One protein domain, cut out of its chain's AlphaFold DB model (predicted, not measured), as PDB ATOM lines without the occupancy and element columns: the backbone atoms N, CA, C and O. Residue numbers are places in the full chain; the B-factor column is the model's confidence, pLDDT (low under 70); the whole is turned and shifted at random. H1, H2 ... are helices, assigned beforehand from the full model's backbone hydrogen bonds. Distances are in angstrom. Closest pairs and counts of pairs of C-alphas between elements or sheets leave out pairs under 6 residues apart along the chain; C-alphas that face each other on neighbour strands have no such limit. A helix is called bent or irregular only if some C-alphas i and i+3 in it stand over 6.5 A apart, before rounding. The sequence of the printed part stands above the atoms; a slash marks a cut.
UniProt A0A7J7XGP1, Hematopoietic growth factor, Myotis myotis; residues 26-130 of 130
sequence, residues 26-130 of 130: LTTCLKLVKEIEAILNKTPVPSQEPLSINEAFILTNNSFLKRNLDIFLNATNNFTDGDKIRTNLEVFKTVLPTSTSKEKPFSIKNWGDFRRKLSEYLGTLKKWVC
ATOM      1  N   LEU A  26     -30.255 -36.126 -45.172       61.78
ATOM      2  CA  LEU A  26     -30.380 -34.653 -45.138       61.78
ATOM      3  C   LEU A  26     -31.072 -34.170 -43.835       61.78
ATOM      4  O   LEU A  26     -30.579 -33.327 -43.083       61.78
ATOM      5  N   THR A  27     -32.169 -34.841 -43.469       68.31
ATOM      6  CA  THR A  27     -32.970 -34.603 -42.255       68.31
ATOM      7  C   THR A  27     -32.176 -34.736 -40.949       68.31
ATOM      8  O   THR A  27     -32.445 -34.029 -39.979       68.31
ATOM      9  N   THR A  28     -31.177 -35.619 -40.917       84.38
ATOM     10  CA  THR A  28     -30.307 -35.840 -39.751       84.38
ATOM     11  C   THR A  28     -29.338 -34.674 -39.573       84.38
ATOM     12  O   THR A  28     -29.139 -34.224 -38.448       84.38
ATOM     13  N   CYS A  29     -28.786 -34.136 -40.666       87.88
ATOM     14  CA  CYS A  29     -27.855 -33.004 -40.628       87.88
ATOM     15  C   CYS A  29     -28.522 -31.756 -40.039       87.88
ATOM     16  O   CYS A  29     -28.050 -31.190 -39.052       87.88
ATOM     17  N   LEU A  30     -29.684 -31.385 -40.587       91.19
ATOM     18  CA  LEU A  30     -30.442 -30.219 -40.133       91.19
ATOM     19  C   LEU A  30     -30.880 -30.333 -38.670       91.19
ATOM     20  O   LEU A  30     -30.897 -29.328 -37.960       91.19
ATOM     21  N   LYS A  31     -31.225 -31.541 -38.208       93.94
ATOM     22  CA  LYS A  31     -31.583 -31.784 -36.808       93.94
ATOM     23  C   LYS A  31     -30.400 -31.509 -35.873       93.94
ATOM     24  O   LYS A  31     -30.562 -30.757 -34.918       93.94
ATOM     25  N   LEU A  32     -29.219 -32.048 -36.180       94.75
ATOM     26  CA  LEU A  32     -28.014 -31.863 -35.361       94.75
ATOM     27  C   LEU A  32     -27.591 -30.390 -35.280       94.75
ATOM     28  O   LEU A  32     -27.267 -29.905 -34.198       94.75
ATOM     29  N   VAL A  33     -27.646 -29.662 -36.404       95.25
ATOM     30  CA  VAL A  33     -27.349 -28.218 -36.434       95.25
ATOM     31  C   VAL A  33     -28.333 -27.439 -35.560       95.25
ATOM     32  O   VAL A  33     -27.901 -26.649 -34.723       95.25
ATOM     33  N   LYS A  34     -29.641 -27.708 -35.681       95.31
ATOM     34  CA  LYS A  34     -30.673 -27.048 -34.862       95.31
ATOM     35  C   LYS A  34     -30.497 -27.303 -33.367       95.31
ATOM     36  O   LYS A  34     -30.721 -26.401 -32.566       95.31
ATOM     37  N   GLU A  35     -30.103 -28.513 -32.977       96.44
ATOM     38  CA  GLU A  35     -29.824 -28.836 -31.574       96.44
ATOM     39  C   GLU A  35     -28.643 -28.022 -31.027       96.44
ATOM     40  O   GLU A  35     -28.715 -27.515 -29.907       96.44
ATOM     41  N   ILE A  36     -27.586 -27.827 -31.826       96.69
ATOM     42  CA  ILE A  36     -26.461 -26.964 -31.442       96.69
ATOM     43  C   ILE A  36     -26.922 -25.504 -31.338       96.69
ATOM     44  O   ILE A  36     -26.667 -24.856 -30.324       96.69
ATOM     45  N   GLU A  37     -27.640 -24.984 -32.338       95.56
ATOM     46  CA  GLU A  37     -28.175 -23.614 -32.333       95.56
ATOM     47  C   GLU A  37     -29.074 -23.350 -31.116       95.56
ATOM     48  O   GLU A  37     -28.977 -22.296 -30.486       95.56
ATOM     49  N   ALA A  38     -29.909 -24.320 -30.737       95.44
ATOM     50  CA  ALA A  38     -30.756 -24.222 -29.555       95.44
ATOM     51  C   ALA A  38     -29.929 -24.059 -28.271       95.44
ATOM     52  O   ALA A  38     -30.269 -23.224 -27.436       95.44
ATOM     53  N   ILE A  39     -28.828 -24.807 -28.124       94.56
ATOM     54  CA  ILE A  39     -27.905 -24.671 -26.986       94.56
ATOM     55  C   ILE A  39     -27.250 -23.291 -26.988       94.56
ATOM     56  O   ILE A  39     -27.250 -22.611 -25.961       94.56
ATOM     57  N   LEU A  40     -26.735 -22.862 -28.142       93.19
ATOM     58  CA  LEU A  40     -26.098 -21.558 -28.290       93.19
ATOM     59  C   LEU A  40     -27.040 -20.426 -27.867       93.19
ATOM     60  O   LEU A  40     -26.610 -19.493 -27.195       93.19
ATOM     61  N   ASN A  41     -28.329 -20.534 -28.190       90.38
ATOM     62  CA  ASN A  41     -29.319 -19.492 -27.942       90.38
ATOM     63  C   ASN A  41     -29.885 -19.432 -26.512       90.38
ATOM     64  O   ASN A  41     -30.582 -18.467 -26.207       90.38
ATOM     65  N   LYS A  42     -29.573 -20.383 -25.617       88.06
ATOM     66  CA  LYS A  42     -30.106 -20.391 -24.236       88.06
ATOM     67  C   LYS A  42     -29.677 -19.189 -23.392       88.06
ATOM     68  O   LYS A  42     -30.411 -18.777 -22.500       88.06
ATOM     69  N   THR A  43     -28.475 -18.660 -23.614       71.19
ATOM     70  CA  THR A  43     -27.904 -17.608 -22.761       71.19
ATOM     71  C   THR A  43     -28.117 -16.225 -23.389       71.19
ATOM     72  O   THR A  43     -27.767 -16.047 -24.563       71.19
ATOM     73  N   PRO A  44     -28.633 -15.227 -22.644       69.00
ATOM     74  CA  PRO A  44     -28.646 -13.835 -23.090       69.00
ATOM     75  C   PRO A  44     -27.220 -13.356 -23.384       69.00
ATOM     76  O   PRO A  44     -26.290 -13.658 -22.635       69.00
ATOM     77  N   VAL A  45     -27.033 -12.641 -24.492       64.88
ATOM     78  CA  VAL A  45     -25.708 -12.224 -24.971       64.88
ATOM     79  C   VAL A  45     -25.443 -10.781 -24.547       64.88
ATOM     80  O   VAL A  45     -26.201  -9.901 -24.950       64.88
ATOM     81  N   PRO A  46     -24.367 -10.495 -23.791       65.81
ATOM     82  CA  PRO A  46     -23.813  -9.146 -23.735       65.81
ATOM     83  C   PRO A  46     -23.344  -8.745 -25.134       65.81
ATOM     84  O   PRO A  46     -22.805  -9.597 -25.836       65.81
ATOM     85  N   SER A  47     -23.505  -7.480 -25.534       62.78
ATOM     86  CA  SER A  47     -22.977  -6.978 -26.814       62.78
ATOM     87  C   SER A  47     -21.523  -7.426 -27.015       62.78
ATOM     88  O   SER A  47     -20.688  -7.235 -26.130       62.78
ATOM     89  N   GLN A  48     -21.234  -8.072 -28.145       71.50
ATOM     90  CA  GLN A  48     -19.899  -8.579 -28.458       71.50
ATOM     91  C   GLN A  48     -19.332  -7.843 -29.666       71.50
ATOM     92  O   GLN A  48     -20.072  -7.495 -30.584       71.50
ATOM     93  N   GLU A  49     -18.009  -7.680 -29.702       80.62
ATOM     94  CA  GLU A  49     -17.304  -7.137 -30.869       80.62
ATOM     95  C   GLU A  49     -17.638  -7.938 -32.139       80.62
ATOM     96  O   GLU A  49     -17.765  -9.155 -32.062       80.62
ATOM     97  N   PRO A  50     -17.775  -7.324 -33.318       87.12
ATOM     98  CA  PRO A  50     -17.981  -8.073 -34.556       87.12
ATOM     99  C   PRO A  50     -16.815  -9.036 -34.848       87.12
ATOM    100  O   PRO A  50     -15.703  -8.861 -34.346       87.12
ATOM    101  N   LEU A  51     -17.061 -10.058 -35.678       92.19
ATOM    102  CA  LEU A  51     -15.979 -10.895 -36.206       92.19
ATOM    103  C   LEU A  51     -15.001 -10.020 -36.994       92.19
ATOM    104  O   LEU A  51     -15.419  -9.188 -37.802       92.19
ATOM    105  N   SER A  52     -13.702 -10.235 -36.798       93.50
ATOM    106  CA  SER A  52     -12.707  -9.624 -37.680       93.50
ATOM    107  C   SER A  52     -12.840 -10.172 -39.103       93.50
ATOM    108  O   SER A  52     -13.306 -11.294 -39.314       93.50
ATOM    109  N   ILE A  53     -12.372  -9.406 -40.091       93.94
ATOM    110  CA  ILE A  53     -12.404  -9.801 -41.511       93.94
ATOM    111  C   ILE A  53     -11.724 -11.163 -41.721       93.94
ATOM    112  O   ILE A  53     -12.255 -12.021 -42.424       93.94
ATOM    113  N   ASN A  54     -10.588 -11.396 -41.055       94.12
ATOM    114  CA  ASN A  54      -9.860 -12.662 -41.151       94.12
ATOM    115  C   ASN A  54     -10.633 -13.826 -40.520       94.12
ATOM    116  O   ASN A  54     -10.650 -14.922 -41.073       94.12
ATOM    117  N   GLU A  55     -11.290 -13.610 -39.378       95.00
ATOM    118  CA  GLU A  55     -12.123 -14.647 -38.759       95.00
ATOM    119  C   GLU A  55     -13.320 -14.986 -39.643       95.00
ATOM    120  O   GLU A  55     -13.580 -16.162 -39.879       95.00
ATOM    121  N   ALA A  56     -14.007 -13.974 -40.179       94.94
ATOM    122  CA  ALA A  56     -15.116 -14.179 -41.103       94.94
ATOM    123  C   ALA A  56     -14.666 -14.965 -42.346       94.94
ATOM    124  O   ALA A  56     -15.313 -15.941 -42.722       94.94
ATOM    125  N   PHE A  57     -13.520 -14.611 -42.937       94.56
ATOM    126  CA  PHE A  57     -12.945 -15.341 -44.069       94.56
ATOM    127  C   PHE A  57     -12.665 -16.813 -43.733       94.56
ATOM    128  O   PHE A  57     -13.107 -17.706 -44.457       94.56
ATOM    129  N   ILE A  58     -11.991 -17.088 -42.611       95.06
ATOM    130  CA  ILE A  58     -11.655 -18.459 -42.201       95.06
ATOM    131  C   ILE A  58     -12.920 -19.281 -41.915       95.06
ATOM    132  O   ILE A  58     -12.977 -20.457 -42.273       95.06
ATOM    133  N   LEU A  59     -13.938 -18.696 -41.276       96.19
ATOM    134  CA  LEU A  59     -15.167 -19.399 -40.879       96.19
ATOM    135  C   LEU A  59     -16.117 -19.679 -42.053       96.19
ATOM    136  O   LEU A  59     -16.886 -20.641 -41.999       96.19
ATOM    137  N   THR A  60     -16.055 -18.862 -43.107       94.81
ATOM    138  CA  THR A  60     -16.937 -18.967 -44.283       94.81
ATOM    139  C   THR A  60     -16.323 -19.704 -45.469       94.81
ATOM    140  O   THR A  60     -17.035 -20.066 -46.404       94.81
ATOM    141  N   ASN A  61     -15.018 -19.983 -45.442       92.44
ATOM    142  CA  ASN A  61     -14.339 -20.664 -46.536       92.44
ATOM    143  C   ASN A  61     -14.300 -22.192 -46.330       92.44
ATOM    144  O   ASN A  61     -13.760 -22.720 -45.354       92.44
ATOM    145  N   ASN A  62     -14.844 -22.912 -47.317       91.50
ATOM    146  CA  ASN A  62     -15.001 -24.369 -47.304       91.50
ATOM    147  C   ASN A  62     -13.678 -25.128 -47.102       91.50
ATOM    148  O   ASN A  62     -13.657 -26.192 -46.484       91.50
ATOM    149  N   SER A  63     -12.559 -24.552 -47.553       91.25
ATOM    150  CA  SER A  63     -11.218 -25.140 -47.426       91.25
ATOM    151  C   SER A  63     -10.760 -25.290 -45.969       91.25
ATOM    152  O   SER A  63      -9.818 -26.035 -45.691       91.25
ATOM    153  N   PHE A  64     -11.417 -24.604 -45.026       93.75
ATOM    154  CA  PHE A  64     -11.101 -24.642 -43.597       93.75
ATOM    155  C   PHE A  64     -12.081 -25.470 -42.769       93.75
ATOM    156  O   PHE A  64     -11.846 -25.639 -41.575       93.75
ATOM    157  N   LEU A  65     -13.147 -26.025 -43.360       93.75
ATOM    158  CA  LEU A  65     -14.250 -26.637 -42.607       93.75
ATOM    159  C   LEU A  65     -13.792 -27.685 -41.589       93.75
ATOM    160  O   LEU A  65     -14.227 -27.654 -40.437       93.75
ATOM    161  N   LYS A  66     -12.901 -28.593 -42.003       94.38
ATOM    162  CA  LYS A  66     -12.369 -29.652 -41.139       94.38
ATOM    163  C   LYS A  66     -11.480 -29.104 -40.022       94.38
ATOM    164  O   LYS A  66     -11.656 -29.480 -38.871       94.38
ATOM    165  N   ARG A  67     -10.573 -28.175 -40.342       95.00
ATOM    166  CA  ARG A  67      -9.707 -27.528 -39.342       95.00
ATOM    167  C   ARG A  67     -10.534 -26.753 -38.317       95.00
ATOM    168  O   ARG A  67     -10.283 -26.858 -37.121       95.00
ATOM    169  N   ASN A  68     -11.519 -25.991 -38.782       96.31
ATOM    170  CA  ASN A  68     -12.406 -25.217 -37.920       96.31
ATOM    171  C   ASN A  68     -13.220 -26.141 -37.007       96.31
ATOM    172  O   ASN A  68     -13.344 -25.851 -35.820       96.31
ATOM    173  N   LEU A  69     -13.696 -27.282 -37.528       96.88
ATOM    174  CA  LEU A  69     -14.364 -28.306 -36.721       96.88
ATOM    175  C   LEU A  69     -13.489 -28.756 -35.550       96.88
ATOM    176  O   LEU A  69     -13.961 -28.790 -34.419       96.88
ATOM    177  N   ASP A  70     -12.220 -29.074 -35.809       96.00
ATOM    178  CA  ASP A  70     -11.300 -29.557 -34.777       96.00
ATOM    179  C   ASP A  70     -11.040 -28.491 -33.696       96.00
ATOM    180  O   ASP A  70     -10.985 -28.815 -32.508       96.00
ATOM    181  N   ILE A  71     -10.970 -27.209 -34.078       96.88
ATOM    182  CA  ILE A  71     -10.860 -26.085 -33.132       96.88
ATOM    183  C   ILE A  71     -12.096 -26.012 -32.226       96.88
ATOM    184  O   ILE A  71     -11.954 -25.927 -31.003       96.88
ATOM    185  N   PHE A  72     -13.306 -26.077 -32.794       98.12
ATOM    186  CA  PHE A  72     -14.537 -26.053 -32.001       98.12
ATOM    187  C   PHE A  72     -14.660 -27.278 -31.103       98.12
ATOM    188  O   PHE A  72     -14.959 -27.134 -29.919       98.12
ATOM    189  N   LEU A  73     -14.372 -28.471 -31.630       97.81
ATOM    190  CA  LEU A  73     -14.367 -29.705 -30.850       97.81
ATOM    191  C   LEU A  73     -13.413 -29.596 -29.667       97.81
ATOM    192  O   LEU A  73     -13.816 -29.924 -28.557       97.81
ATOM    193  N   ASN A  74     -12.203 -29.071 -29.842       97.81
ATOM    194  CA  ASN A  74     -11.299 -28.870 -28.714       97.81
ATOM    195  C   ASN A  74     -11.858 -27.863 -27.693       97.81
ATOM    196  O   ASN A  74     -11.843 -28.119 -26.490       97.81
ATOM    197  N   ALA A  75     -12.413 -26.746 -28.169       97.62
ATOM    198  CA  ALA A  75     -12.938 -25.689 -27.311       97.62
ATOM    199  C   ALA A  75     -14.179 -26.095 -26.496       97.62
ATOM    200  O   ALA A  75     -14.391 -25.533 -25.425       97.62
ATOM    201  N   THR A  76     -14.973 -27.075 -26.953       97.44
ATOM    202  CA  THR A  76     -16.155 -27.551 -26.201       97.44
ATOM    203  C   THR A  76     -15.833 -28.013 -24.779       97.44
ATOM    204  O   THR A  76     -16.665 -27.813 -23.904       97.44
ATOM    205  N   ASN A  77     -14.625 -28.527 -24.515       95.62
ATOM    206  CA  ASN A  77     -14.197 -28.951 -23.171       95.62
ATOM    207  C   ASN A  77     -14.318 -27.847 -22.103       95.62
ATOM    208  O   ASN A  77     -14.323 -28.144 -20.914       95.62
ATOM    209  N   ASN A  78     -14.379 -26.579 -22.512       95.44
ATOM    210  CA  ASN A  78     -14.318 -25.436 -21.609       95.44
ATOM    211  C   ASN A  78     -15.702 -24.894 -21.196       95.44
ATOM    212  O   ASN A  78     -15.760 -23.862 -20.527       95.44
ATOM    213  N   PHE A  79     -16.816 -25.517 -21.611       92.44
ATOM    214  CA  PHE A  79     -18.162 -24.943 -21.452       92.44
ATOM    215  C   PHE A  79     -19.198 -25.937 -20.902       92.44
ATOM    216  O   PHE A  79     -19.185 -27.115 -21.238       92.44
ATOM    217  N   THR A  80     -20.156 -25.441 -20.108       87.56
ATOM    218  CA  THR A  80     -21.145 -26.229 -19.333       87.56
ATOM    219  C   THR A  80     -22.107 -27.094 -20.173       87.56
ATOM    220  O   THR A  80     -22.647 -28.066 -19.661       87.56
ATOM    221  N   ASP A  81     -22.303 -26.792 -21.462       91.50
ATOM    222  CA  ASP A  81     -23.067 -27.627 -22.420       91.50
ATOM    223  C   ASP A  81     -22.158 -28.203 -23.541       91.50
ATOM    224  O   ASP A  81     -22.626 -28.663 -24.587       91.50
ATOM    225  N   GLY A  82     -20.840 -28.178 -23.324       94.38
ATOM    226  CA  GLY A  82     -19.816 -28.557 -24.292       94.38
ATOM    227  C   GLY A  82     -19.960 -29.973 -24.839       94.38
ATOM    228  O   GLY A  82     -19.895 -30.158 -26.053       94.38
ATOM    229  N   ASP A  83     -20.238 -30.956 -23.982       96.44
ATOM    230  CA  ASP A  83     -20.341 -32.368 -24.379       96.44
ATOM    231  C   ASP A  83     -21.476 -32.632 -25.375       96.44
ATOM    232  O   ASP A  83     -21.329 -33.417 -26.316       96.44
ATOM    233  N   LYS A  84     -22.606 -31.929 -25.224       95.75
ATOM    234  CA  LYS A  84     -23.746 -32.037 -26.149       95.75
ATOM    235  C   LYS A  84     -23.396 -31.449 -27.512       95.75
ATOM    236  O   LYS A  84     -23.656 -32.065 -28.542       95.75
ATOM    237  N   ILE A  85     -22.756 -30.276 -27.513       96.88
ATOM    238  CA  ILE A  85     -22.282 -29.635 -28.744       96.88
ATOM    239  C   ILE A  85     -21.249 -30.528 -29.435       96.88
ATOM    240  O   ILE A  85     -21.349 -30.760 -30.637       96.88
ATOM    241  N   ARG A  86     -20.291 -31.070 -28.675       97.44
ATOM    242  CA  ARG A  86     -19.265 -31.991 -29.170       97.44
ATOM    243  C   ARG A  86     -19.886 -33.200 -29.850       97.44
ATOM    244  O   ARG A  86     -19.552 -33.460 -30.999       97.44
ATOM    245  N   THR A  87     -20.797 -33.889 -29.168       95.75
ATOM    246  CA  THR A  87     -21.456 -35.100 -29.681       95.75
ATOM    247  C   THR A  87     -22.076 -34.852 -31.058       95.75
ATOM    248  O   THR A  87     -21.867 -35.625 -31.993       95.75
ATOM    249  N   ASN A  88     -22.768 -33.721 -31.220       95.50
ATOM    250  CA  ASN A  88     -23.390 -33.365 -32.493       95.50
ATOM    251  C   ASN A  88     -22.366 -32.928 -33.552       95.50
ATOM    252  O   ASN A  88     -22.542 -33.229 -34.730       95.50
ATOM    253  N   LEU A  89     -21.286 -32.248 -33.156       96.50
ATOM    254  CA  LEU A  89     -20.222 -31.827 -34.068       96.50
ATOM    255  C   LEU A  89     -19.367 -32.997 -34.582       96.50
ATOM    256  O   LEU A  89     -18.930 -32.982 -35.733       96.50
ATOM    257  N   GLU A  90     -19.131 -34.027 -33.768       95.56
ATOM    258  CA  GLU A  90     -18.280 -35.167 -34.141       95.56
ATOM    259  C   GLU A  90     -18.810 -35.947 -35.343       95.56
ATOM    260  O   GLU A  90     -18.024 -36.453 -36.145       95.56
ATOM    261  N   VAL A  91     -20.129 -35.959 -35.532       92.62
ATOM    262  CA  VAL A  91     -20.795 -36.528 -36.710       92.62
ATOM    263  C   VAL A  91     -20.215 -35.977 -38.015       92.62
ATOM    264  O   VAL A  91     -20.116 -36.716 -38.996       92.62
ATOM    265  N   PHE A  92     -19.786 -34.715 -38.032       92.12
ATOM    266  CA  PHE A  92     -19.271 -34.075 -39.238       92.12
ATOM    267  C   PHE A  92     -17.809 -34.425 -39.540       92.12
ATOM    268  O   PHE A  92     -17.336 -34.188 -40.652       92.12
ATOM    269  N   LYS A  93     -17.070 -35.050 -38.608       90.69
ATOM    270  CA  LYS A  93     -15.652 -35.381 -38.825       90.69
ATOM    271  C   LYS A  93     -15.431 -36.288 -40.032       90.69
ATOM    272  O   LYS A  93     -14.403 -36.134 -40.686       90.69
ATOM    273  N   THR A  94     -16.338 -37.224 -40.298       85.38
ATOM    274  CA  THR A  94     -16.168 -38.247 -41.341       85.38
ATOM    275  C   THR A  94     -16.601 -37.781 -42.730       85.38
ATOM    276  O   THR A  94     -16.323 -38.468 -43.703       85.38
ATOM    277  N   VAL A  95     -17.293 -36.644 -42.827       87.69
ATOM    278  CA  VAL A  95     -17.877 -36.136 -44.083       87.69
ATOM    279  C   VAL A  95     -17.172 -34.890 -44.617       87.69
ATOM    280  O   VAL A  95     -17.423 -34.476 -45.745       87.69
ATOM    281  N   LEU A  96     -16.290 -34.279 -43.822       89.94
ATOM    282  CA  LEU A  96     -15.537 -33.098 -44.234       89.94
ATOM    283  C   LEU A  96     -14.190 -33.483 -44.859       89.94
ATOM    284  O   LEU A  96     -13.467 -34.298 -44.276       89.94
ATOM    285  N   PRO A  97     -13.813 -32.870 -45.996       84.88
ATOM    286  CA  PRO A  97     -12.521 -33.114 -46.618       84.88
ATOM    287  C   PRO A  97     -11.377 -32.583 -45.748       84.88
ATOM    288  O   PRO A  97     -11.520 -31.589 -45.031       84.88
ATOM    289  N   THR A  98     -10.215 -33.227 -45.830       85.19
ATOM    290  CA  THR A  98      -9.002 -32.775 -45.141       85.19
ATOM    291  C   THR A  98      -8.577 -31.397 -45.647       85.19
ATOM    292  O   THR A  98      -8.460 -31.174 -46.850       85.19
ATOM    293  N   SER A  99      -8.320 -30.465 -44.725       81.62
ATOM    294  CA  SER A  99      -7.830 -29.126 -45.068       81.62
ATOM    295  C   SER A  99      -6.338 -29.153 -45.417       81.62
ATOM    296  O   SER A  99      -5.543 -29.742 -44.686       81.62
ATOM    297  N   THR A 100      -5.948 -28.465 -46.491       78.94
ATOM    298  CA  THR A 100      -4.544 -28.294 -46.919       78.94
ATOM    299  C   THR A 100      -3.975 -26.908 -46.601       78.94
ATOM    300  O   THR A 100      -2.802 -26.643 -46.868       78.94
ATOM    301  N   SER A 101      -4.778 -26.002 -46.032       78.88
ATOM    302  CA  SER A 101      -4.372 -24.606 -45.852       78.88
ATOM    303  C   SER A 101      -3.275 -24.439 -44.795       78.88
ATOM    304  O   SER A 101      -3.219 -25.174 -43.813       78.88
ATOM    305  N   LYS A 102      -2.421 -23.423 -44.941       81.94
ATOM    306  CA  LYS A 102      -1.390 -23.044 -43.955       81.94
ATOM    307  C   LYS A 102      -1.731 -21.772 -43.176       81.94
ATOM    308  O   LYS A 102      -0.919 -21.324 -42.375       81.94
ATOM    309  N   GLU A 103      -2.911 -21.191 -43.395       85.50
ATOM    310  CA  GLU A 103      -3.306 -19.981 -42.672       85.50
ATOM    311  C   GLU A 103      -3.421 -20.217 -41.167       85.50
ATOM    312  O   GLU A 103      -3.783 -21.308 -40.702       85.50
ATOM    313  N   LYS A 104      -3.116 -19.157 -40.414       88.12
ATOM    314  CA  LYS A 104      -3.156 -19.159 -38.957       88.12
ATOM    315  C   LYS A 104      -4.596 -19.398 -38.477       88.12
ATOM    316  O   LYS A 104      -5.491 -18.671 -38.904       88.12
ATOM    317  N   PRO A 105      -4.832 -20.368 -37.577       89.94
ATOM    318  CA  PRO A 105      -6.163 -20.607 -37.033       89.94
ATOM    319  C   PRO A 105      -6.625 -19.436 -36.159       89.94
ATOM    320  O   PRO A 105      -5.814 -18.736 -35.542       89.94
ATOM    321  N   PHE A 106      -7.941 -19.258 -36.061       93.75
ATOM    322  CA  PHE A 106      -8.525 -18.363 -35.067       93.75
ATOM    323  C   PHE A 106      -8.412 -18.972 -33.659       93.75
ATOM    324  O   PHE A 106      -8.239 -20.179 -33.488       93.75
ATOM    325  N   SER A 107      -8.525 -18.122 -32.639       94.75
ATOM    326  CA  SER A 107      -8.607 -18.540 -31.234       94.75
ATOM    327  C   SER A 107     -10.018 -18.322 -30.698       94.75
ATOM    328  O   SER A 107     -10.767 -17.519 -31.252       94.75
ATOM    329  N   ILE A 108     -10.390 -19.035 -29.638       95.06
ATOM    330  CA  ILE A 108     -11.677 -18.878 -28.954       95.06
ATOM    331  C   ILE A 108     -11.390 -18.340 -27.556       95.06
ATOM    332  O   ILE A 108     -10.688 -18.990 -26.785       95.06
ATOM    333  N   LYS A 109     -11.908 -17.149 -27.241       92.56
ATOM    334  CA  LYS A 109     -11.577 -16.439 -25.991       92.56
ATOM    335  C   LYS A 109     -12.482 -16.811 -24.817       92.56
ATOM    336  O   LYS A 109     -12.013 -17.002 -23.703       92.56
ATOM    337  N   ASN A 110     -13.790 -16.848 -25.047       91.94
ATOM    338  CA  ASN A 110     -14.810 -17.081 -24.025       91.94
ATOM    339  C   ASN A 110     -16.073 -17.675 -24.666       91.94
ATOM    340  O   ASN A 110     -16.120 -17.871 -25.881       91.94
ATOM    341  N   TRP A 111     -17.101 -17.948 -23.859       91.75
ATOM    342  CA  TRP A 111     -18.362 -18.524 -24.343       91.75
ATOM    343  C   TRP A 111     -19.031 -17.673 -25.425       91.75
ATOM    344  O   TRP A 111     -19.565 -18.202 -26.399       91.75
ATOM    345  N   GLY A 112     -18.975 -16.351 -25.279       91.50
ATOM    346  CA  GLY A 112     -19.556 -15.436 -26.246       91.50
ATOM    347  C   GLY A 112     -18.893 -15.538 -27.618       91.50
ATOM    348  O   GLY A 112     -19.572 -15.729 -28.626       91.50
ATOM    349  N   ASP A 113     -17.562 -15.501 -27.627       92.81
ATOM    350  CA  ASP A 113     -16.746 -15.655 -28.829       92.81
ATOM    351  C   ASP A 113     -16.913 -17.049 -29.461       92.81
ATOM    352  O   ASP A 113     -17.095 -17.157 -30.673       92.81
ATOM    353  N   PHE A 114     -16.937 -18.108 -28.639       94.50
ATOM    354  CA  PHE A 114     -17.237 -19.477 -29.075       94.50
ATOM    355  C   PHE A 114     -18.574 -19.535 -29.808       94.50
ATOM    356  O   PHE A 114     -18.632 -20.004 -30.943       94.50
ATOM    357  N   ARG A 115     -19.636 -19.019 -29.179       93.19
ATOM    358  CA  ARG A 115     -20.985 -19.014 -29.737       93.19
ATOM    359  C   ARG A 115     -21.028 -18.306 -31.082       93.19
ATOM    360  O   ARG A 115     -21.499 -18.896 -32.044       93.19
ATOM    361  N   ARG A 116     -20.541 -17.065 -31.158       93.38
ATOM    362  CA  ARG A 116     -20.588 -16.265 -32.390       93.38
ATOM    363  C   ARG A 116     -19.862 -16.962 -33.536       93.38
ATOM    364  O   ARG A 116     -20.413 -17.099 -34.624       93.38
ATOM    365  N   LYS A 117     -18.637 -17.425 -33.280       96.56
ATOM    366  CA  LYS A 117     -17.821 -18.115 -34.285       96.56
ATOM    367  C   LYS A 117     -18.453 -19.435 -34.709       96.56
ATOM    368  O   LYS A 117     -18.453 -19.748 -35.897       96.56
ATOM    369  N   LEU A 118     -19.010 -20.190 -33.760       96.88
ATOM    370  CA  LEU A 118     -19.679 -21.450 -34.058       96.88
ATOM    371  C   LEU A 118     -20.957 -21.220 -34.871       96.88
ATOM    372  O   LEU A 118     -21.190 -21.955 -35.820       96.88
ATOM    373  N   SER A 119     -21.748 -20.189 -34.568       95.50
ATOM    374  CA  SER A 119     -22.928 -19.826 -35.363       95.50
ATOM    375  C   SER A 119     -22.569 -19.522 -36.820       95.50
ATOM    376  O   SER A 119     -23.202 -20.067 -37.723       95.50
ATOM    377  N   GLU A 120     -21.525 -18.723 -37.055       96.44
ATOM    378  CA  GLU A 120     -21.049 -18.425 -38.413       96.44
ATOM    379  C   GLU A 120     -20.589 -19.703 -39.134       96.44
ATOM    380  O   GLU A 120     -21.007 -20.000 -40.254       96.44
ATOM    381  N   TYR A 121     -19.790 -20.523 -38.447       97.38
ATOM    382  CA  TYR A 121     -19.309 -21.798 -38.967       97.38
ATOM    383  C   TYR A 121     -20.440 -22.770 -39.321       97.38
ATOM    384  O   TYR A 121     -20.388 -23.407 -40.372       97.38
ATOM    385  N   LEU A 122     -21.472 -22.889 -38.478       96.81
ATOM    386  CA  LEU A 122     -22.626 -23.757 -38.728       96.81
ATOM    387  C   LEU A 122     -23.398 -23.328 -39.979       96.81
ATOM    388  O   LEU A 122     -23.885 -24.190 -40.712       96.81
ATOM    389  N   GLY A 123     -23.461 -22.024 -40.267       95.56
ATOM    390  CA  GLY A 123     -24.029 -21.504 -41.510       95.56
ATOM    391  C   GLY A 123     -23.293 -22.026 -42.748       95.56
ATOM    392  O   GLY A 123     -23.926 -22.483 -43.704       95.56
ATOM    393  N   THR A 124     -21.961 -22.021 -42.714       94.94
ATOM    394  CA  THR A 124     -21.106 -22.584 -43.772       94.94
ATOM    395  C   THR A 124     -21.241 -24.097 -43.855       94.94
ATOM    396  O   THR A 124     -21.449 -24.648 -44.934       94.94
ATOM    397  N   LEU A 125     -21.182 -24.778 -42.708       93.75
ATOM    398  CA  LEU A 125     -21.290 -26.227 -42.618       93.75
ATOM    399  C   LEU A 125     -22.612 -26.708 -43.221       93.75
ATOM    400  O   LEU A 125     -22.613 -27.599 -44.063       93.75
ATOM    401  N   LYS A 126     -23.727 -26.061 -42.874       93.00
ATOM    402  CA  LYS A 126     -25.050 -26.373 -43.419       93.00
ATOM    403  C   LYS A 126     -25.088 -26.263 -44.945       93.00
ATOM    404  O   LYS A 126     -25.638 -27.144 -45.588       93.00
ATOM    405  N   LYS A 127     -24.481 -25.226 -45.532       91.75
ATOM    406  CA  LYS A 127     -24.402 -25.076 -46.999       91.75
ATOM    407  C   LYS A 127     -23.574 -26.180 -47.664       91.75
ATOM    408  O   LYS A 127     -23.802 -26.475 -48.831       91.75
ATOM    409  N   TRP A 128     -22.609 -26.749 -46.944       89.19
ATOM    410  CA  TRP A 128     -21.710 -27.773 -47.467       89.19
ATOM    411  C   TRP A 128     -22.264 -29.199 -47.335       89.19
ATOM    412  O   TRP A 128     -22.138 -29.979 -48.274       89.19
ATOM    413  N   VAL A 129     -22.842 -29.558 -46.180       87.19
ATOM    414  CA  VAL A 129     -23.239 -30.949 -45.872       87.19
ATOM    415  C   VAL A 129     -24.743 -31.211 -45.728       87.19
ATOM    416  O   VAL A 129     -25.100 -32.389 -45.701       87.19
ATOM    417  N   CYS A 130     -25.607 -30.198 -45.555       83.56
ATOM    418  CA  CYS A 130     -26.967 -30.436 -45.033       83.56
ATOM    419  C   CYS A 130     -28.130 -30.529 -46.024       83.56
ATOM    420  O   CYS A 130     -28.167 -29.839 -47.058       83.56
TER     421      CYS A 130
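Overview. This is residues 26 to 130 of the 130 residues of the protein "Hematopoietic growth factor" of Myotis myotis (UniProt A0A7J7XGP1). Four helices, H1, H4, H3 and H5, stand round a ring as a loosely aligned bundle in which each touches the next and runs opposite ways to it, and a short fifth helix, H2, packs slantwise on H5 outside the ring. Two long links, residues 42 to 52 and 95 to 110, loop round the periphery. The 105 printed residues have five named helices in the order H1, H2, H3, H4, H5 and no named strand, and the class is all helix. The whole is compact, with a radius of gyration of the C-alphas of 13.0 A and spans of 35 by 32 by 22 A.

Along the chain. H1, residues 26 to 41, begins at C-alpha 26 (-30.380, -34.653, -45.138) and is 22.9 A long from first to last C-alpha. H2 is residues 53 to 60, 10.6 A. H3, residues 62 to 78, is 25.7 A long; it is irregular, with C-alphas 63 and 66 lying 7.8 A apart, and has a kink of 31 degrees near residue 69. H4, residues 82 to 94, is 19.9 A long and only just irregular, with C-alphas 91 and 94 lying 6.8 A apart. H5, residues 111 to 129, is 25.3 A long, has a kink of 28 degrees near residue 123 and ends at C-alpha 129 (-23.239, -30.949, -45.872).

Arrangement. H1, H3, H4 and H5 form the bundle, a group of helices packed together. H1 touches H4 with residues 32 to 39 alone, at a shallow tilt of 30 degrees, opposite ways; their closest C-alphas, of Leu 32 and Asn 88, are 5.6 A apart. H1 touches H5 at a shallow tilt of 13 degrees, opposite ways, the closest C-alphas being those of Leu 40 and Arg 115, 5.9 A. H3 and H4 form a helical hairpin at 28 degrees, with the C-alphas of Thr 76 and Gly 82 closest at 4.2 A. H3 touches H5 opposite ways at 37 degrees, only just a steep tilt; the C-alphas of Leu 65 and Leu 125 are closest, 7.1 A. H1 and H3 are apart. H4 and H5 are only just apart, their closest C-alphas 8.3 A from each other. H2 touches H5 the same way at a steep tilt of 46 degrees, with the C-alphas of Leu 59 and Tyr 121 closest at 5.2 A. H2 and H3 only just touch, only at the corner, with 3 pairs of C-alphas within 8 A, the closest being those of Ile 58 and Phe 64, 6.4 A. In H1, H2 and H5 every O i to N i+4 pair is within hydrogen-bond range; in H3 9 of 13 are, and in H4 5 of 9.

Size, cuts and confidence. The C-alphas farthest apart, of Pro 44 and Thr 100, are 36.8 A from each other, while those of Leu 26 and Cys 130 are 5.4 A apart. The printed part has no cut. The links from H1 to H2 and from H4 to H5 are long; those from H2 to H3 and from H3 to H4 are tight. The mean pLDDT of the printed part is 90.7, and residues 26 to 27 and 44 to 47 are under 70.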